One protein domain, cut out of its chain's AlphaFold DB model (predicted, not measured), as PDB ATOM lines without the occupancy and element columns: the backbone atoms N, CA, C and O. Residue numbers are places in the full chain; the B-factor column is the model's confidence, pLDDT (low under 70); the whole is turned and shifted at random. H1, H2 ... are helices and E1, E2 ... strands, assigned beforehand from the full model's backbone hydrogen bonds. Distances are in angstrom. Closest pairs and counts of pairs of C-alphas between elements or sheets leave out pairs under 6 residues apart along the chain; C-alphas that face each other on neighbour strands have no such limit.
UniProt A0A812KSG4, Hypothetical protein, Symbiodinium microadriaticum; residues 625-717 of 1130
ATOM      1  N   GLY A 625     219.113 202.134 119.344       50.28
ATOM      2  CA  GLY A 625     219.917 202.543 118.189       50.28
ATOM      3  C   GLY A 625     220.562 201.437 117.348       50.28
ATOM      4  O   GLY A 625     221.252 201.781 116.396       50.28
ATOM      5  N   GLU A 626     220.388 200.148 117.658       59.69
ATOM      6  CA  GLU A 626     221.116 199.055 116.988       59.69
ATOM      7  C   GLU A 626     220.516 198.667 115.631       59.69
ATOM      8  O   GLU A 626     221.229 198.753 114.634       59.69
ATOM      9  N   LYS A 627     219.204 198.403 115.528       65.94
ATOM     10  CA  LYS A 627     218.557 198.158 114.218       65.94
ATOM     11  C   LYS A 627     218.672 199.383 113.289       65.94
ATOM     12  O   LYS A 627     218.843 199.256 112.080       65.94
ATOM     13  N   ILE A 628     218.649 200.591 113.864       69.50
ATOM     14  CA  ILE A 628     218.893 201.847 113.131       69.50
ATOM     15  C   ILE A 628     220.372 201.974 112.721       69.50
ATOM     16  O   ILE A 628     220.653 202.469 111.633       69.50
ATOM     17  N   ARG A 629     221.324 201.481 113.529       70.44
ATOM     18  CA  ARG A 629     222.741 201.366 113.147       70.44
ATOM     19  C   ARG A 629     222.937 200.418 111.976       70.44
ATOM     20  O   ARG A 629     223.672 200.780 111.071       70.44
ATOM     21  N   GLU A 630     222.305 199.248 111.973       77.81
ATOM     22  CA  GLU A 630     222.421 198.297 110.860       77.81
ATOM     23  C   GLU A 630     221.896 198.904 109.557       77.81
ATOM     24  O   GLU A 630     222.605 198.890 108.554       77.81
ATOM     25  N   MET A 631     220.726 199.550 109.587       76.94
ATOM     26  CA  MET A 631     220.208 200.275 108.421       76.94
ATOM     27  C   MET A 631     221.124 201.439 107.998       76.94
ATOM     28  O   MET A 631     221.360 201.618 106.805       76.94
ATOM     29  N   LEU A 632     221.700 202.203 108.936       80.25
ATOM     30  CA  LEU A 632     222.679 203.260 108.623       80.25
ATOM     31  C   LEU A 632     223.994 202.707 108.046       80.25
ATOM     32  O   LEU A 632     224.593 203.348 107.187       80.25
ATOM     33  N   LEU A 633     224.438 201.528 108.486       83.31
ATOM     34  CA  LEU A 633     225.623 200.842 107.967       83.31
ATOM     35  C   LEU A 633     225.376 200.242 106.574       83.31
ATOM     36  O   LEU A 633     226.289 200.243 105.753       83.31
ATOM     37  N   GLN A 634     224.157 199.771 106.291       84.75
ATOM     38  CA  GLN A 634     223.763 199.260 104.972       84.75
ATOM     39  C   GLN A 634     223.517 200.374 103.945       84.75
ATOM     40  O   GLN A 634     223.905 200.230 102.786       84.75
ATOM     41  N   HIS A 635     222.871 201.475 104.341       84.75
ATOM     42  CA  HIS A 635     222.469 202.541 103.417       84.75
ATOM     43  C   HIS A 635     223.441 203.728 103.348       84.75
ATOM     44  O   HIS A 635     223.389 204.491 102.387       84.75
ATOM     45  N   GLY A 636     224.332 203.901 104.330       74.94
ATOM     46  CA  GLY A 636     225.379 204.931 104.339       74.94
ATOM     47  C   GLY A 636     224.905 206.367 104.605       74.94
ATOM     48  O   GLY A 636     225.695 207.185 105.074       74.94
ATOM     49  N   ASP A 637     223.629 206.683 104.367       85.94
ATOM     50  CA  ASP A 637     223.005 207.954 104.734       85.94
ATOM     51  C   ASP A 637     221.653 207.768 105.450       85.94
ATOM     52  O   ASP A 637     221.023 206.710 105.413       85.94
ATOM     53  N   PHE A 638     221.191 208.819 106.133       73.19
ATOM     54  CA  PHE A 638     219.898 208.803 106.828       73.19
ATOM     55  C   PHE A 638     218.701 208.742 105.869       73.19
ATOM     56  O   PHE A 638     217.613 208.352 106.285       73.19
ATOM     57  N   ARG A 639     218.881 209.111 104.595       77.50
ATOM     58  CA  ARG A 639     217.797 209.218 103.615       77.50
ATOM     59  C   ARG A 639     217.402 207.855 103.054       77.50
ATOM     60  O   ARG A 639     216.217 207.599 102.864       77.50
ATOM     61  N   GLY A 640     218.366 206.960 102.846       83.69
ATOM     62  CA  GLY A 640     218.116 205.555 102.542       83.69
ATOM     63  C   GLY A 640     217.377 204.860 103.684       83.69
ATOM     64  O   GLY A 640     216.392 204.174 103.434       83.69
ATOM     65  N   VAL A 641     217.771 205.126 104.937       83.00
ATOM     66  CA  VAL A 641     217.084 204.604 106.135       83.00
ATOM     67  C   VAL A 641     215.657 205.146 106.261       83.00
ATOM     68  O   VAL A 641     214.739 204.377 106.527       83.00
ATOM     69  N   GLU A 642     215.440 206.442 106.027       79.81
ATOM     70  CA  GLU A 642     214.107 207.062 106.025       79.81
ATOM     71  C   GLU A 642     213.197 206.449 104.943       79.81
ATOM     72  O   GLU A 642     212.051 206.095 105.222       79.81
ATOM     73  N   VAL A 643     213.721 206.224 103.731       85.38
ATOM     74  CA  VAL A 643     213.004 205.531 102.645       85.38
ATOM     75  C   VAL A 643     212.716 204.068 102.994       85.38
ATOM     76  O   VAL A 643     211.634 203.575 102.680       85.38
ATOM     77  N   GLN A 644     213.646 203.365 103.642       80.81
ATOM     78  CA  GLN A 644     213.469 201.962 104.018       80.81
ATOM     79  C   GLN A 644     212.428 201.802 105.139       80.81
ATOM     80  O   GLN A 644     211.512 200.995 105.000       80.81
ATOM     81  N   LEU A 645     212.480 202.643 106.178       79.19
ATOM     82  CA  LEU A 645     211.454 202.716 107.228       79.19
ATOM     83  C   LEU A 645     210.076 203.102 106.671       79.19
ATOM     84  O   LEU A 645     209.066 202.546 107.099       79.19
ATOM     85  N   THR A 646     210.023 204.011 105.692       77.00
ATOM     86  CA  THR A 646     208.765 204.357 105.008       77.00
ATOM     87  C   THR A 646     208.189 203.139 104.284       77.00
ATOM     88  O   THR A 646     207.007 202.851 104.445       77.00
ATOM     89  N   LYS A 647     209.015 202.364 103.564       83.19
ATOM     90  CA  LYS A 647     208.576 201.114 102.915       83.19
ATOM     91  C   LYS A 647     208.115 200.052 103.912       83.19
ATOM     92  O   LYS A 647     207.084 199.436 103.668       83.19
ATOM     93  N   GLU A 648     208.836 199.834 105.015       77.56
ATOM     94  CA  GLU A 648     208.416 198.884 106.060       77.56
ATOM     95  C   GLU A 648     207.057 199.295 106.656       77.56
ATOM     96  O   GLU A 648     206.166 198.460 106.803       77.56
ATOM     97  N   SER A 649     206.848 200.593 106.907       76.75
ATOM     98  CA  SER A 649     205.571 201.134 107.394       76.75
ATOM     99  C   SER A 649     204.434 201.005 106.368       76.75
ATOM    100  O   SER A 649     203.343 200.552 106.719       76.75
ATOM    101  N   GLU A 650     204.680 201.324 105.093       77.12
ATOM    102  CA  GLU A 650     203.714 201.132 104.002       77.12
ATOM    103  C   GLU A 650     203.390 199.650 103.759       77.12
ATOM    104  O   GLU A 650     202.261 199.318 103.394       77.12
ATOM    105  N   GLN A 651     204.355 198.749 103.964       75.44
ATOM    106  CA  GLN A 651     204.160 197.306 103.845       75.44
ATOM    107  C   GLN A 651     203.339 196.752 105.015       75.44
ATOM    108  O   GLN A 651     202.427 195.965 104.776       75.44
ATOM    109  N   LEU A 652     203.586 197.202 106.250       73.00
ATOM    110  CA  LEU A 652     202.759 196.858 107.413       73.00
ATOM    111  C   LEU A 652     201.307 197.323 107.219       73.00
ATOM    112  O   LEU A 652     200.394 196.506 107.314       73.00
ATOM    113  N   ALA A 653     201.088 198.578 106.816       70.50
ATOM    114  CA  ALA A 653     199.746 199.096 106.527       70.50
ATOM    115  C   ALA A 653     199.047 198.363 105.358       70.50
ATOM    116  O   ALA A 653     197.820 198.230 105.333       70.50
ATOM    117  N   GLN A 654     199.805 197.855 104.379       73.75
ATOM    118  CA  GLN A 654     199.265 197.010 103.309       73.75
ATOM    119  C   GLN A 654     199.003 195.561 103.734       73.75
ATOM    120  O   GLN A 654     198.112 194.938 103.161       73.75
ATOM    121  N   ASN A 655     199.741 195.024 104.706       71.12
ATOM    122  CA  ASN A 655     199.465 193.711 105.286       71.12
ATOM    123  C   ASN A 655     198.188 193.771 106.133       71.12
ATOM    124  O   ASN A 655     197.297 192.954 105.921       71.12
ATOM    125  N   ASP A 656     198.050 194.786 106.991       66.62
ATOM    126  CA  ASP A 656     196.846 195.007 107.804       66.62
ATOM    127  C   ASP A 656     195.584 195.127 106.928       66.62
ATOM    128  O   ASP A 656     194.585 194.461 107.177       66.62
ATOM    129  N   THR A 657     195.650 195.884 105.825       68.12
ATOM    130  CA  THR A 657     194.492 196.104 104.929       68.12
ATOM    131  C   THR A 657     194.250 195.022 103.869       68.12
ATOM    132  O   THR A 657     193.232 195.069 103.178       68.12
ATOM    133  N   LYS A 658     195.160 194.053 103.684       76.06
ATOM    134  CA  LYS A 658     195.012 192.973 102.679       76.06
ATOM    135  C   LYS A 658     195.116 191.566 103.275       76.06
ATOM    136  O   LYS A 658     195.084 190.599 102.513       76.06
ATOM    137  N   GLY A 659     195.290 191.439 104.587       80.50
ATOM    138  CA  GLY A 659     195.709 190.213 105.262       80.50
ATOM    139  C   GLY A 659     197.210 189.949 105.116       80.50
ATOM    140  O   GLY A 659     197.744 189.949 103.996       80.50
ATOM    141  N   GLY A 660     197.865 189.701 106.253       88.69
ATOM    142  CA  GLY A 660     199.209 189.131 106.323       88.69
ATOM    143  C   GLY A 660     199.220 187.649 105.938       88.69
ATOM    144  O   GLY A 660     198.178 187.063 105.649       88.69
ATOM    145  N   TRP A 661     200.409 187.051 105.914       94.06
ATOM    146  CA  TRP A 661     200.600 185.612 105.717       94.06
ATOM    147  C   TRP A 661     201.014 184.985 107.047       94.06
ATOM    148  O   TRP A 661     202.017 185.407 107.617       94.06
ATOM    149  N   TYR A 662     200.259 183.993 107.519       95.12
ATOM    150  CA  TYR A 662     200.451 183.391 108.840       95.12
ATOM    151  C   TYR A 662     200.409 181.866 108.761       95.12
ATOM    152  O   TYR A 662     199.527 181.306 108.111       95.12
ATOM    153  N   SER A 663     201.327 181.178 109.439       95.94
ATOM    154  CA  SER A 663     201.214 179.731 109.665       95.94
ATOM    155  C   SER A 663     200.186 179.431 110.764       95.94
ATOM    156  O   SER A 663     199.822 180.310 111.549       95.94
ATOM    157  N   GLU A 664     199.734 178.177 110.868       95.00
ATOM    158  CA  GLU A 664     198.851 177.741 111.968       95.00
ATOM    159  C   GLU A 664     199.482 178.015 113.347       95.00
ATOM    160  O   GLU A 664     198.807 178.484 114.262       95.00
ATOM    161  N   GLN A 665     200.801 177.819 113.468       92.50
ATOM    162  CA  GLN A 665     201.558 178.114 114.686       92.50
ATOM    163  C   GLN A 665     201.618 179.619 114.988       92.50
ATOM    164  O   GLN A 665     201.459 180.003 116.145       92.50
ATOM    165  N   ALA A 666     201.795 180.472 113.972       91.44
ATOM    166  CA  ALA A 666     201.797 181.922 114.154       91.44
ATOM    167  C   ALA A 666     200.425 182.433 114.621       91.44
ATOM    168  O   ALA A 666     200.355 183.190 115.585       91.44
ATOM    169  N   MET A 667     199.324 181.958 114.024       91.50
ATOM    170  CA  MET A 667     197.968 182.321 114.468       91.50
ATOM    171  C   MET A 667     197.669 181.847 115.898       91.50
ATOM    172  O   MET A 667     197.045 182.575 116.668       91.50
ATOM    173  N   ALA A 668     198.146 180.657 116.277       86.81
ATOM    174  CA  ALA A 668     198.003 180.137 117.636       86.81
ATOM    175  C   ALA A 668     198.842 180.900 118.683       86.81
ATOM    176  O   ALA A 668     198.537 180.810 119.870       86.81
ATOM    177  N   GLN A 669     199.877 181.638 118.262       83.38
ATOM    178  CA  GLN A 669     200.723 182.469 119.129       83.38
ATOM    179  C   GLN A 669     200.240 183.928 119.182       83.38
ATOM    180  O   GLN A 669     200.050 184.461 120.272       83.38
ATOM    181  N   GLU A 670     199.984 184.568 118.036       77.62
ATOM    182  CA  GLU A 670     199.490 185.954 117.978       77.62
ATOM    183  C   GLU A 670     198.073 186.093 118.556       77.62
ATOM    184  O   GLU A 670     197.770 187.095 119.201       77.62
ATOM    185  N   GLY A 671     197.228 185.064 118.424       65.19
ATOM    186  CA  GLY A 671     195.919 184.999 119.082       65.19
ATOM    187  C   GLY A 671     195.969 184.789 120.605       65.19
ATOM    188  O   GLY A 671     194.916 184.647 121.222       65.19
ATOM    189  N   TYR A 672     197.159 184.736 121.219       54.75
ATOM    190  CA  TYR A 672     197.360 184.380 122.627       54.75
ATOM    191  C   TYR A 672     198.054 185.488 123.443       54.75
ATOM    192  O   TYR A 672     198.998 185.246 124.197       54.75
ATOM    193  N   THR A 673     197.561 186.726 123.341       44.91
ATOM    194  CA  THR A 673     198.002 187.849 124.191       44.91
ATOM    195  C   THR A 673     197.522 187.693 125.646       44.91
ATOM    196  O   THR A 673     196.496 188.247 126.036       44.91
ATOM    197  N   GLU A 674     198.266 186.905 126.430       45.91
ATOM    198  CA  GLU A 674     198.314 186.848 127.908       45.91
ATOM    199  C   GLU A 674     196.984 187.026 128.682       45.91
ATOM    200  O   GLU A 674     196.876 187.819 129.620       45.91
ATOM    201  N   TYR A 675     195.962 186.219 128.370       44.41
ATOM    202  CA  TYR A 675     194.765 186.147 129.219       44.41
ATOM    203  C   TYR A 675     195.017 185.303 130.484       44.41
ATOM    204  O   TYR A 675     194.832 184.083 130.489       44.41
ATOM    205  N   HIS A 676     195.410 185.953 131.586       46.84
ATOM    206  CA  HIS A 676     195.629 185.332 132.906       46.84
ATOM    207  C   HIS A 676     194.319 184.931 133.629       46.84
ATOM    208  O   HIS A 676     194.047 185.340 134.759       46.84
ATOM    209  N   GLY A 677     193.479 184.135 132.965       55.91
ATOM    210  CA  GLY A 677     192.252 183.556 133.519       55.91
ATOM    211  C   GLY A 677     192.463 182.208 134.218       55.91
ATOM    212  O   GLY A 677     193.496 181.558 134.050       55.91
ATOM    213  N   ASN A 678     191.440 181.763 134.960       64.81
ATOM    214  CA  ASN A 678     191.364 180.411 135.530       64.81
ATOM    215  C   ASN A 678     191.538 179.345 134.424       64.81
ATOM    216  O   ASN A 678     191.021 179.523 133.320       64.81
ATOM    217  N   GLN A 679     192.230 178.244 134.728       67.94
ATOM    218  CA  GLN A 679     192.589 177.173 133.793       67.94
ATOM    219  C   GLN A 679     191.396 176.683 132.955       67.94
ATOM    220  O   GLN A 679     191.494 176.650 131.730       67.94
ATOM    221  N   TYR A 680     190.248 176.421 133.586       65.31
ATOM    222  CA  TYR A 680     189.025 175.985 132.897       65.31
ATOM    223  C   TYR A 680     188.575 176.963 131.791       65.31
ATOM    224  O   TYR A 680     188.175 176.566 130.700       65.31
ATOM    225  N   HIS A 681     188.714 178.272 132.030       66.19
ATOM    226  CA  HIS A 681     188.379 179.295 131.039       66.19
ATOM    227  C   HIS A 681     189.416 179.359 129.903       66.19
ATOM    228  O   HIS A 681     189.055 179.619 128.757       66.19
ATOM    229  N   GLN A 682     190.693 179.062 130.186       71.81
ATOM    230  CA  GLN A 682     191.716 178.927 129.142       71.81
ATOM    231  C   GLN A 682     191.435 177.731 128.221       71.81
ATOM    232  O   GLN A 682     191.683 177.821 127.024       71.81
ATOM    233  N   GLU A 683     190.908 176.627 128.748       75.88
ATOM    234  CA  GLU A 683     190.572 175.436 127.958       75.88
ATOM    235  C   GLU A 683     189.392 175.705 127.005       75.88
ATOM    236  O   GLU A 683     189.504 175.425 125.809       75.88
ATOM    237  N   CYS A 684     188.336 176.386 127.468       67.62
ATOM    238  CA  CYS A 684     187.249 176.862 126.599       67.62
ATOM    239  C   CYS A 684     187.733 177.856 125.522       67.62
ATOM    240  O   CYS A 684     187.346 177.745 124.357       67.62
ATOM    241  N   ILE A 685     188.618 178.800 125.876       76.50
ATOM    242  CA  ILE A 685     189.219 179.733 124.905       76.50
ATOM    243  C   ILE A 685     190.059 178.977 123.866       76.50
ATOM    244  O   ILE A 685     189.913 179.236 122.673       76.50
ATOM    245  N   ARG A 686     190.888 178.005 124.274       77.88
ATOM    246  CA  ARG A 686     191.691 177.176 123.351       77.88
ATOM    247  C   ARG A 686     190.821 176.365 122.393       77.88
ATOM    248  O   ARG A 686     191.163 176.275 121.214       77.88
ATOM    249  N   ALA A 687     189.707 175.804 122.865       80.12
ATOM    250  CA  ALA A 687     188.764 175.076 122.017       80.12
ATOM    251  C   ALA A 687     188.180 175.990 120.924       80.12
ATOM    252  O   ALA A 687     188.294 175.682 119.734       80.12
ATOM    253  N   ASN A 688     187.653 177.154 121.313       80.00
ATOM    254  CA  ASN A 688     187.073 178.127 120.383       80.00
ATOM    255  C   ASN A 688     188.120 178.708 119.417       80.00
ATOM    256  O   ASN A 688     187.878 178.756 118.211       80.00
ATOM    257  N   LEU A 689     189.312 179.065 119.907       86.69
ATOM    258  CA  LEU A 689     190.416 179.562 119.081       86.69
ATOM    259  C   LEU A 689     190.881 178.507 118.065       86.69
ATOM    260  O   LEU A 689     191.105 178.833 116.902       86.69
ATOM    261  N   SER A 690     190.954 177.228 118.453       88.81
ATOM    262  CA  SER A 690     191.283 176.138 117.524       88.81
ATOM    263  C   SER A 690     190.227 175.975 116.425       88.81
ATOM    264  O   SER A 690     190.580 175.750 115.266       88.81
ATOM    265  N   ILE A 691     188.939 176.126 116.754       89.19
ATOM    266  CA  ILE A 691     187.841 176.109 115.772       89.19
ATOM    267  C   ILE A 691     187.949 177.309 114.818       89.19
ATOM    268  O   ILE A 691     187.849 177.127 113.603       89.19
ATOM    269  N   MET A 692     188.215 178.514 115.334       87.69
ATOM    270  CA  MET A 692     188.412 179.716 114.513       87.69
ATOM    271  C   MET A 692     189.598 179.567 113.555       87.69
ATOM    272  O   MET A 692     189.426 179.765 112.355       87.69
ATOM    273  N   ILE A 693     190.770 179.144 114.044       94.00
ATOM    274  CA  ILE A 693     191.969 178.943 113.215       94.00
ATOM    275  C   ILE A 693     191.696 177.917 112.104       94.00
ATOM    276  O   ILE A 693     191.959 178.198 110.936       94.00
ATOM    277  N   LYS A 694     191.070 176.774 112.423       94.12
ATOM    278  CA  LYS A 694     190.688 175.751 111.428       94.12
ATOM    279  C   LYS A 694     189.696 176.275 110.385       94.12
ATOM    280  O   LYS A 694     189.796 175.910 109.213       94.12
ATOM    281  N   ASN A 695     188.760 177.137 110.776       92.94
ATOM    282  CA  ASN A 695     187.810 177.754 109.849       92.94
ATOM    283  C   ASN A 695     188.476 178.808 108.949       92.94
ATOM    284  O   ASN A 695     188.217 178.813 107.745       92.94
ATOM    285  N   SER A 696     189.382 179.632 109.478       92.44
ATOM    286  CA  SER A 696     190.150 180.614 108.696       92.44
ATOM    287  C   SER A 696     191.137 179.949 107.727       92.44
ATOM    288  O   SER A 696     191.253 180.375 106.578       92.44
ATOM    289  N   ILE A 697     191.767 178.842 108.138       95.31
ATOM    290  CA  ILE A 697     192.570 177.963 107.271       95.31
ATOM    291  C   ILE A 697     191.716 177.434 106.111       95.31
ATOM    292  O   ILE A 697     192.050 177.661 104.949       95.31
ATOM    293  N   ARG A 698     190.557 176.822 106.397       94.00
ATOM    294  CA  ARG A 698     189.615 176.343 105.364       94.00
ATOM    295  C   ARG A 698     189.171 177.463 104.415       94.00
ATOM    296  O   ARG A 698     189.138 177.255 103.204       94.00
ATOM    297  N   TRP A 699     188.866 178.647 104.948       94.75
ATOM    298  CA  TRP A 699     188.466 179.840 104.189       94.75
ATOM    299  C   TRP A 699     189.557 180.326 103.222       94.75
ATOM    300  O   TRP A 699     189.229 180.787 102.122       94.75
ATOM    301  N   ALA A 700     190.830 180.211 103.620       95.44
ATOM    302  CA  ALA A 700     191.988 180.614 102.827       95.44
ATOM    303  C   ALA A 700     192.329 179.566 101.756       95.44
ATOM    304  O   ALA A 700     192.428 179.911 100.576       95.44
ATOM    305  N   THR A 701     192.411 178.282 102.125       95.00
ATOM    306  CA  THR A 701     192.651 177.175 101.183       95.00
ATOM    307  C   THR A 701     191.582 177.125 100.090       95.00
ATOM    308  O   THR A 701     191.916 177.035  98.911       95.00
ATOM    309  N   ALA A 702     190.303 177.307 100.440       93.19
ATOM    310  CA  ALA A 702     189.197 177.360  99.475       93.19
ATOM    311  C   ALA A 702     189.260 178.551  98.490       93.19
ATOM    312  O   ALA A 702     188.519 178.572  97.510       93.19
ATOM    313  N   ARG A 703     190.131 179.542  98.733       95.00
ATOM    314  CA  ARG A 703     190.379 180.697  97.849       95.00
ATOM    315  C   ARG A 703     191.738 180.657  97.145       95.00
ATOM    316  O   ARG A 703     192.072 181.614  96.451       95.00
ATOM    317  N   GLY A 704     192.539 179.605  97.339       95.31
ATOM    318  CA  GLY A 704     193.933 179.580  96.878       95.31
ATOM    319  C   GLY A 704     194.821 180.617  97.580       95.31
ATOM    320  O   GLY A 704     195.821 181.057  97.023       95.31
ATOM    321  N   LEU A 705     194.450 181.036  98.795       96.88
ATOM    322  CA  LEU A 705     195.199 181.981  99.629       96.88
ATOM    323  C   LEU A 705     196.200 181.249 100.539       96.88
ATOM    324  O   LEU A 705     196.332 181.564 101.722       96.88
ATOM    325  N   THR A 706     196.892 180.262  99.970       96.88
ATOM    326  CA  THR A 706     197.909 179.424 100.613       96.88
ATOM    327  C   THR A 706     199.250 179.561  99.898       96.88
ATOM    328  O   THR A 706     199.306 179.755  98.682       96.88
ATOM    329  N   ARG A 707     200.349 179.460 100.649       96.81
ATOM    330  CA  ARG A 707     201.710 179.319 100.108       96.81
ATOM    331  C   ARG A 707     202.566 178.494 101.060       96.81
ATOM    332  O   ARG A 707     202.395 178.602 102.268       96.81
ATOM    333  N   THR A 708     203.541 177.756 100.550       96.56
ATOM    334  CA  THR A 708     204.643 177.251 101.383       96.56
ATOM    335  C   THR A 708     205.677 178.367 101.537       96.56
ATOM    336  O   THR A 708     206.073 178.967 100.538       96.56
ATOM    337  N   ASN A 709     206.110 178.686 102.759       94.06
ATOM    338  CA  ASN A 709     207.171 179.678 102.958       94.06
ATOM    339  C   ASN A 709     208.550 179.036 102.735       94.06
ATOM    340  O   ASN A 709     208.909 178.075 103.410       94.06
ATOM    341  N   GLU A 710     209.341 179.601 101.821       89.75
ATOM    342  CA  GLU A 710     210.677 179.111 101.447       89.75
ATOM    343  C   GLU A 710     211.678 179.049 102.619       89.75
ATOM    344  O   GLU A 710     212.625 178.268 102.573       89.75
ATOM    345  N   VAL A 711     211.481 179.849 103.676       89.38
ATOM    346  CA  VAL A 711     212.412 179.963 104.815       89.38
ATOM    347  C   VAL A 711     212.208 178.860 105.858       89.38
ATOM    348  O   VAL A 711     213.175 178.421 106.477       89.38
ATOM    349  N   HIS A 712     210.963 178.425 106.085       87.94
ATOM    350  CA  HIS A 712     210.614 177.486 107.167       87.94
ATOM    351  C   HIS A 712     209.793 176.265 106.723       87.94
ATOM    352  O   HIS A 712     209.529 175.382 107.533       87.94
ATOM    353  N   GLY A 713     209.430 176.174 105.441       93.12
ATOM    354  CA  GLY A 713     208.805 174.996 104.833       93.12
ATOM    355  C   GLY A 713     207.355 174.723 105.243       93.12
ATOM    356  O   GLY A 713     206.772 173.763 104.748       93.12
ATOM    357  N   MET A 714     206.756 175.538 106.118       94.94
ATOM    358  CA  MET A 714     205.356 175.385 106.522       94.94
ATOM    359  C   MET A 714     204.415 176.088 105.541       94.94
ATOM    360  O   MET A 714     204.793 177.042 104.852       94.94
ATOM    361  N   GLU A 715     203.156 175.651 105.525       96.69
ATOM    362  CA  GLU A 715     202.083 176.381 104.855       96.69
ATOM    363  C   GLU A 715     201.690 177.634 105.649       96.69
ATOM    364  O   GLU A 715     201.476 177.602 106.864       96.69
ATOM    365  N   GLU A 716     201.587 178.747 104.931       97.19
ATOM    366  CA  GLU A 716     201.054 180.017 105.395       97.19
ATOM    367  C   GLU A 716     199.761 180.350 104.655       97.19
ATOM    368  O   GLU A 716     199.620 180.136 103.447       97.19
ATOM    369  N   TYR A 717     198.847 180.961 105.395       97.12
ATOM    370  CA  TYR A 717     197.499 181.304 104.983       97.12
ATOM    371  C   TYR A 717     197.355 182.824 104.974       97.12
ATOM    372  O   TYR A 717     197.761 183.495 105.928       97.12
TER     373      TYR A 717
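This is residues 625 to 717 of the 1130 residues of the protein "Hypothetical protein" of Symbiodinium microadriaticum (UniProt A0A812KSG4). A small sheet, E1, E3 and E2, stands at the joint of an open frame, from which two long helices reach away: H2, with H1 making a corner at its far end, and H4, with short H3 packing on it. The printed part has 93 residues, with helices and strands in the order H1 H2 E1 H3 H4 E2 E3, mostly helix; the sheet is antiparallel. It is only just loose, close to extended, with a radius of gyration of the C-alphas of 18.3 A, and spans 53 by 36 by 25 A.

In the sheet, E3, residues 715 to 717, is the inner strand between E1, residues 660 to 663, and E2, residues 706 to 708. N 717 and O 662 are 2.8 A apart, and N 716 and O 707 2.8 A, within hydrogen-bond range. E2 and E3 form a hairpin. H3, residues 664 to 670, is only just at the sheet's level, at a height of 3.7 A. H4, residues 679 to 701, only grazes the sheet with residues 693 to 701. E1, H3, H4 and E2 form a split strand-helix-strand unit, two strands running the same way with E3 between them, its crossover right-handed. H4 touches H3 with residues 689 to 697 alone, at a steep tilt of 52 degrees, opposite ways; the closest C-alphas, of Met 667 and Ile 693, are 7.0 A apart. H2, residues 638 to 658, only grazes the sheet with residues 651 to 655. H1, residues 625 to 635, touches H2, only just about perpendicular at 73 degrees; the closest C-alphas, of Met 631 and Val 641, are 5.8 A apart. In H1, H2, H3 and H4 every O i to N i+4 pair is within hydrogen-bond range.

H4 measures 32.6 A, H2 29.8 A and H1 15.0 A. H1 begins at C-alpha 625 (219.917, 202.543, 118.189), and E3 ends at C-alpha 717 (197.499, 181.304, 104.983).

The C-alphas farthest apart, of Gly 636 and Tyr 680, are 54.5 A apart. The printed part has no cut and no long link. Its mean pLDDT is 80.7, with residues 625 to 628, 656 to 657, 671 to 681 and 684 under 70.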